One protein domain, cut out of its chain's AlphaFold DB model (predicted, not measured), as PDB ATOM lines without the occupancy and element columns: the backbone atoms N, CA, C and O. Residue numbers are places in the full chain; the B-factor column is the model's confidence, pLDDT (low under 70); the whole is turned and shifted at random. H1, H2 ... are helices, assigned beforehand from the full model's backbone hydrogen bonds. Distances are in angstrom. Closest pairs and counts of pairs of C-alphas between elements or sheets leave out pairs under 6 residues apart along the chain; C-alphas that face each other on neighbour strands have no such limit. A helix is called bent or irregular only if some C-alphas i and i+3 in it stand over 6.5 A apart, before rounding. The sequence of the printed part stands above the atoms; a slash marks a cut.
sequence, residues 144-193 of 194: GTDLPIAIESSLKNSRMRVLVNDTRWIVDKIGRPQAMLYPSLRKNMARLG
ATOM      1  N   GLY A 144      39.491  46.409  81.782       97.38
ATOM      2  CA  GLY A 144      38.535  46.793  80.746       97.38
ATOM      3  C   GLY A 144      38.898  46.201  79.381       97.38
ATOM      4  O   GLY A 144      39.006  44.984  79.224       97.38
ATOM      5  N   THR A 145      39.117  47.069  78.392       97.00
ATOM      6  CA  THR A 145      39.510  46.683  77.026       97.00
ATOM      7  C   THR A 145      40.903  46.065  76.933       97.00
ATOM      8  O   THR A 145      41.192  45.391  75.948       97.00
ATOM      9  N   ASP A 146      41.748  46.249  77.947       98.06
ATOM     10  CA  ASP A 146      43.100  45.691  77.979       98.06
ATOM     11  C   ASP A 146      43.131  44.245  78.489       98.06
ATOM     12  O   ASP A 146      44.151  43.572  78.356       98.06
ATOM     13  N   LEU A 147      42.027  43.733  79.053       98.12
ATOM     14  CA  LEU A 147      41.974  42.383  79.625       98.12
ATOM     15  C   LEU A 147      42.406  41.289  78.623       98.12
ATOM     16  O   LEU A 147      43.248  40.468  78.994       98.12
ATOM     17  N   PRO A 148      41.919  41.258  77.364       97.81
ATOM     18  CA  PRO A 148      42.396  40.284  76.381       97.81
ATOM     19  C   PRO A 148      43.900  40.406  76.108       97.81
ATOM     20  O   PRO A 148      44.596  39.396  76.060       97.81
ATOM     21  N   ILE A 149      44.419  41.636  76.014       97.69
ATOM     22  CA  ILE A 149      45.840  41.913  75.753       97.69
ATOM     23  C   ILE A 149      46.709  41.415  76.912       97.69
ATOM     24  O   ILE A 149      47.765  40.821  76.679       97.69
ATOM     25  N   ALA A 150      46.260  41.613  78.153       97.31
ATOM     26  CA  ALA A 150      46.939  41.135  79.352       97.31
ATOM     27  C   ALA A 150      47.030  39.601  79.373       97.31
ATOM     28  O   ALA A 150      48.105  39.038  79.604       97.31
ATOM     29  N   ILE A 151      45.918  38.923  79.066       97.12
ATOM     30  CA  ILE A 151      45.848  37.459  79.000       97.12
ATOM     31  C   ILE A 151      46.756  36.927  77.885       97.12
ATOM     32  O   ILE A 151      47.569  36.034  78.126       97.12
ATOM     33  N   GLU A 152      46.660  37.479  76.674       95.81
ATOM     34  CA  GLU A 152      47.508  37.084  75.544       95.81
ATOM     35  C   GLU A 152      48.995  37.297  75.838       95.81
ATOM     36  O   GLU A 152      49.815  36.420  75.559       95.81
ATOM     37  N   SER A 153      49.349  38.423  76.458       94.56
ATOM     38  CA  SER A 153      50.726  38.712  76.862       94.56
ATOM     39  C   SER A 153      51.229  37.697  77.882       94.56
ATOM     40  O   SER A 153      52.327  37.172  77.715       94.56
ATOM     41  N   SER A 154      50.413  37.318  78.868       93.94
ATOM     42  CA  SER A 154      50.772  36.275  79.834       93.94
ATOM     43  C   SER A 154      50.979  34.905  79.165       93.94
ATOM     44  O   SER A 154      51.991  34.228  79.383       93.94
ATOM     45  N   LEU A 155      50.085  34.514  78.249       93.25
ATOM     46  CA  LEU A 155      50.216  33.281  77.461       93.25
ATOM     47  C   LEU A 155      51.496  33.270  76.617       93.25
ATOM     48  O   LEU A 155      52.197  32.256  76.559       93.25
ATOM     49  N   LYS A 156      51.816  34.395  75.974       91.25
ATOM     50  CA  LYS A 156      52.967  34.542  75.078       91.25
ATOM     51  C   LYS A 156      54.291  34.624  75.831       91.25
ATOM     52  O   LYS A 156      55.237  33.913  75.491       91.25
ATOM     53  N   ASN A 157      54.364  35.499  76.827       88.88
ATOM     54  CA  ASN A 157      55.606  35.880  77.493       88.88
ATOM     55  C   ASN A 157      55.953  34.930  78.641       88.88
ATOM     56  O   ASN A 157      57.129  34.682  78.883       88.88
ATOM     57  N   SER A 158      54.956  34.349  79.308       85.75
ATOM     58  CA  SER A 158      55.177  33.492  80.483       85.75
ATOM     59  C   SER A 158      54.895  32.021  80.226       85.75
ATOM     60  O   SER A 158      55.260  31.183  81.048       85.75
ATOM     61  N   ARG A 159      54.316  31.685  79.062       88.56
ATOM     62  CA  ARG A 159      53.754  30.356  78.765       88.56
ATOM     63  C   ARG A 159      52.719  29.952  79.810       88.56
ATOM     64  O   ARG A 159      52.695  28.787  80.214       88.56
ATOM     65  N   MET A 160      51.884  30.908  80.227       90.81
ATOM     66  CA  MET A 160      50.841  30.683  81.223       90.81
ATOM     67  C   MET A 160      50.090  29.380  80.926       90.81
ATOM     68  O   MET A 160      49.542  29.166  79.832       90.81
ATOM     69  N   ARG A 161      50.113  28.473  81.905       89.06
ATOM     70  CA  ARG A 161      49.303  27.259  81.868       89.06
ATOM     71  C   ARG A 161      47.862  27.668  82.133       89.06
ATOM     72  O   ARG A 161      47.588  28.480  83.002       89.06
ATOM     73  N   VAL A 162      46.945  27.110  81.353       92.00
ATOM     74  CA  VAL A 162      45.510  27.340  81.524       92.00
ATOM     75  C   VAL A 162      44.899  26.023  81.955       92.00
ATOM     76  O   VAL A 162      45.135  24.998  81.307       92.00
ATOM     77  N   LEU A 163      44.129  26.037  83.040       92.06
ATOM     78  CA  LEU A 163      43.398  24.859  83.490       92.06
ATOM     79  C   LEU A 163      42.309  24.504  82.469       92.06
ATOM     80  O   LEU A 163      41.759  25.364  81.774       92.06
ATOM     81  N   VAL A 164      41.966  23.219  82.367       92.50
ATOM     82  CA  VAL A 164      40.937  22.764  81.413       92.50
ATOM     83  C   VAL A 164      39.620  23.511  81.649       92.50
ATOM     84  O   VAL A 164      39.041  24.043  80.704       92.50
ATOM     85  N   ASN A 165      39.206  23.655  82.910       92.00
ATOM     86  CA  ASN A 165      37.962  24.339  83.283       92.00
ATOM     87  C   ASN A 165      37.957  25.837  82.932       92.00
ATOM     88  O   ASN A 165      36.901  26.405  82.666       92.00
ATOM     89  N   ASP A 166      39.133  26.454  82.841       94.62
ATOM     90  CA  ASP A 166      39.296  27.875  82.529       94.62
ATOM     91  C   ASP A 166      39.382  28.173  81.032       94.62
ATOM     92  O   ASP A 166      39.225  29.317  80.597       94.62
ATOM     93  N   THR A 167      39.581  27.136  80.219       95.31
ATOM     94  CA  THR A 167      39.884  27.272  78.791       95.31
ATOM     95  C   THR A 167      38.771  27.988  78.029       95.31
ATOM     96  O   THR A 167      39.061  28.868  77.224       95.31
ATOM     97  N   ARG A 168      37.496  27.673  78.298       96.31
ATOM     98  CA  ARG A 168      36.361  28.330  77.617       96.31
ATOM     99  C   ARG A 168      36.328  29.832  77.867       96.31
ATOM    100  O   ARG A 168      36.108  30.594  76.935       96.31
ATOM    101  N   TRP A 169      36.568  30.244  79.108       97.19
ATOM    102  CA  TRP A 169      36.563  31.655  79.473       97.19
ATOM    103  C   TRP A 169      37.721  32.404  78.814       97.19
ATOM    104  O   TRP A 169      37.513  33.479  78.267       97.19
ATOM    105  N   ILE A 170      38.923  31.820  78.791       96.88
ATOM    106  CA  ILE A 170      40.065  32.435  78.101       96.88
ATOM    107  C   ILE A 170      39.777  32.580  76.602       96.88
ATOM    108  O   ILE A 170      39.981  33.656  76.045       96.88
ATOM    109  N   VAL A 171      39.249  31.530  75.960       96.88
ATOM    110  CA  VAL A 171      38.879  31.548  74.533       96.88
ATOM    111  C   VAL A 171      37.815  32.608  74.232       96.88
ATOM    112  O   VAL A 171      37.917  33.271  73.204       96.88
ATOM    113  N   ASP A 172      36.832  32.799  75.115       97.00
ATOM    114  CA  ASP A 172      35.832  33.872  75.001       97.00
ATOM    115  C   ASP A 172      36.475  35.269  75.030       97.00
ATOM    116  O   ASP A 172      36.071  36.148  74.274       97.00
ATOM    117  N   LYS A 173      37.515  35.476  75.852       97.06
ATOM    118  CA  LYS A 173      38.175  36.786  75.986       97.06
ATOM    119  C   LYS A 173      39.140  37.127  74.860       97.06
ATOM    120  O   LYS A 173      39.143  38.273  74.426       97.06
ATOM    121  N   ILE A 174      39.941  36.171  74.393       96.38
ATOM    122  CA  ILE A 174      40.984  36.435  73.377       96.38
ATOM    123  C   ILE A 174      40.569  36.008  71.962       96.38
ATOM    124  O   ILE A 174      41.238  36.310  70.978       96.38
ATOM    125  N   GLY A 175      39.455  35.287  71.840       95.81
ATOM    126  CA  GLY A 175      38.973  34.730  70.585       95.81
ATOM    127  C   GLY A 175      39.663  33.421  70.194       95.81
ATOM    128  O   GLY A 175      40.858  33.191  70.407       95.81
ATOM    129  N   ARG A 176      38.894  32.539  69.545       94.69
ATOM    130  CA  ARG A 176      39.365  31.218  69.099       94.69
ATOM    131  C   ARG A 176      40.609  31.268  68.194       94.69
ATOM    132  O   ARG A 176      41.512  30.467  68.441       94.69
ATOM    133  N   PRO A 177      40.700  32.147  67.172       94.50
ATOM    134  CA  PRO A 177      41.877  32.189  66.307       94.50
ATOM    135  C   PRO A 177      43.170  32.447  67.084       94.50
ATOM    136  O   PRO A 177      44.159  31.759  66.840       94.50
ATOM    137  N   GLN A 178      43.142  33.353  68.069       93.06
ATOM    138  CA  GLN A 178      44.313  33.620  68.903       93.06
ATOM    139  C   GLN A 178      44.601  32.501  69.890       93.06
ATOM    140  O   GLN A 178      45.751  32.082  70.025       93.06
ATOM    141  N   ALA A 179      43.571  31.938  70.525       93.88
ATOM    142  CA  ALA A 179      43.741  30.823  71.453       93.88
ATOM    143  C   ALA A 179      44.494  29.632  70.829       93.88
ATOM    144  O   ALA A 179      45.328  29.008  71.489       93.88
ATOM    145  N   MET A 180      44.272  29.355  69.539       93.94
ATOM    146  CA  MET A 180      44.933  28.267  68.808       93.94
ATOM    147  C   MET A 180      46.450  28.442  68.644       93.94
ATOM    148  O   MET A 180      47.153  27.454  68.405       93.94
ATOM    149  N   LEU A 181      46.979  29.660  68.789       93.81
ATOM    150  CA  LEU A 181      48.420  29.908  68.728       93.81
ATOM    151  C   LEU A 181      49.145  29.357  69.962       93.81
ATOM    152  O   LEU A 181      50.306  28.952  69.866       93.81
ATOM    153  N   TYR A 182      48.454  29.252  71.098       93.81
ATOM    154  CA  TYR A 182      49.057  28.899  72.379       93.81
ATOM    155  C   TYR A 182      48.917  27.392  72.677       93.81
ATOM    156  O   TYR A 182      47.805  26.858  72.688       93.81
ATOM    157  N   PRO A 183      50.023  26.657  72.919       88.19
ATOM    158  CA  PRO A 183      49.985  25.202  73.116       88.19
ATOM    159  C   PRO A 183      49.082  24.719  74.262       88.19
ATOM    160  O   PRO A 183      48.403  23.704  74.097       88.19
ATOM    161  N   SER A 184      49.059  25.434  75.395       85.69
ATOM    162  CA  SER A 184      48.235  25.089  76.565       85.69
ATOM    163  C   SER A 184      46.742  25.094  76.222       85.69
ATOM    164  O   SER A 184      46.047  24.108  76.465       85.69
ATOM    165  N   LEU A 185      46.274  26.154  75.559       92.81
ATOM    166  CA  LEU A 185      44.888  26.288  75.114       92.81
ATOM    167  C   LEU A 185      44.530  25.282  74.024       92.81
ATOM    168  O   LEU A 185      43.527  24.593  74.155       92.81
ATOM    169  N   ARG A 186      45.373  25.114  72.999       93.50
ATOM    170  CA  ARG A 186      45.129  24.154  71.906       93.50
ATOM    171  C   ARG A 186      44.880  22.735  72.423       93.50
ATOM    172  O   ARG A 186      43.942  22.073  71.984       93.50
ATOM    173  N   LYS A 187      45.701  22.276  73.376       91.56
ATOM    174  CA  LYS A 187      45.559  20.955  74.005       91.56
ATOM    175  C   LYS A 187      44.232  20.833  74.757       91.56
ATOM    176  O   LYS A 187      43.552  19.817  74.632       91.56
ATOM    177  N   ASN A 188      43.854  21.853  75.521       93.62
ATOM    178  CA  ASN A 188      42.615  21.835  76.294       93.62
ATOM    179  C   ASN A 188      41.368  21.978  75.419       93.62
ATOM    180  O   ASN A 188      40.380  21.296  75.662       93.62
ATOM    181  N   MET A 189      41.412  22.805  74.376       95.00
ATOM    182  CA  MET A 189      40.320  22.956  73.413       95.00
ATOM    183  C   MET A 189      40.025  21.634  72.704       95.00
ATOM    184  O   MET A 189      38.868  21.231  72.630       95.00
ATOM    185  N   ALA A 190      41.068  20.905  72.286       93.19
ATOM    186  CA  ALA A 190      40.918  19.564  71.726       93.19
ATOM    187  C   ALA A 190      40.265  18.587  72.723       93.19
ATOM    188  O   ALA A 190      39.379  17.828  72.340       93.19
ATOM    189  N   ARG A 191      40.648  18.637  74.009       92.31
ATOM    190  CA  ARG A 191      40.024  17.831  75.081       92.31
ATOM    191  C   ARG A 191      38.553  18.189  75.322       92.31
ATOM    192  O   ARG A 191      37.771  17.316  75.673       92.31
ATOM    193  N   LEU A 192      38.193  19.460  75.160       92.31
ATOM    194  CA  LEU A 192      36.844  19.981  75.394       92.31
ATOM    195  C   LEU A 192      35.931  19.912  74.162       92.31
ATOM    196  O   LEU A 192      34.740  20.195  74.294       92.31
ATOM    197  N   GLY A 193      36.474  19.579  72.989       90.75
ATOM    198  CA  GLY A 193      35.738  19.561  71.726       90.75
ATOM    199  C   GLY A 193      35.274  20.946  71.263       90.75
ATOM    200  O   GLY A 193      34.211  21.041  70.653       90.75
TER     201      GLY A 193
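What this domain is: This is residues 144 to 193 of the 194 residues of an uncharacterized protein of Verrucomicrobiaceae bacterium (UniProt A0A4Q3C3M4). Picture a small cluster of helices with H2 in the middle: the longest helix, H1, packs with residues 147 to 152 near the end of H2 at Ile 174, and H4 packs on H2 near its start at Val 164. Both stand steeply to H2, and the short H3 sits beside H2 and H4, while H1 and H4 stay only just apart. The printed part has 50 residues, with four named helices in the order H1, H2, H3, H4 and no named strand, and its class is all helix. It is compact, with a radius of gyration of the C-alphas of 9.9 A, and its C-alphas span 28 by 19 by 18 A along the three main axes.

Where its parts are: Find C-alpha 144 at (38.535, 46.793, 80.746); from there H1, residues 144 to 158, runs 21.3 A to C-alpha 158 at (55.177, 33.492, 80.483). H1 is irregular: C-alphas 145 and 148 are 7.0 A apart. Look next at H2, residues 164 to 174, 15.9 A long; it too is irregular, with C-alphas 165 and 168 7.1 A apart. H3, residues 176 to 179, is short. H4, residues 183 to 192, runs 14.3 A and ends at C-alpha 192, at (36.844, 19.981, 75.394).

How they stand to each other: Begin at H1, which touches H2 with residues 147 to 152 alone; their closest C-alphas, those of Pro 148 and Ile 174, are 5.1 A apart. The two run opposite ways at a steep tilt of 57 degrees. Go back along H2 to Val 164: its C-alpha is 5.5 A from that of Asn 188, the closest pair where H2 touches H4. These two also run opposite ways, at a steep tilt of 67 degrees. At Ala 179 you find H3 close to H2 but not clearly touching it, with the C-alphas of Val 171 and Ala 179 5.8 A apart as the closest pair. H3 is likewise close to H4 but not clearly touching it, and the closest C-alphas, those of Ala 179 and Leu 185, are 5.9 A apart. H1 is only just apart from H3, at 8.1 A, and only just apart from H4, at 8.5 A between closest C-alphas. In H4 every O i to N i+4 pair is within hydrogen-bond range, against 9 of 11 in H1 and 5 of 7 in H2; H3 is too short for such a pair.

The domain as a whole: The two C-alphas farthest apart are those of Gly 144 and Arg 191, 29.5 A. The printed part, residues 144 to 193, has no cut, and the links H1 to H2, H2 to H3 and H3 to H4 are tight. The mean pLDDT of the printed part is 93.8, and no printed residue of this model is under 70.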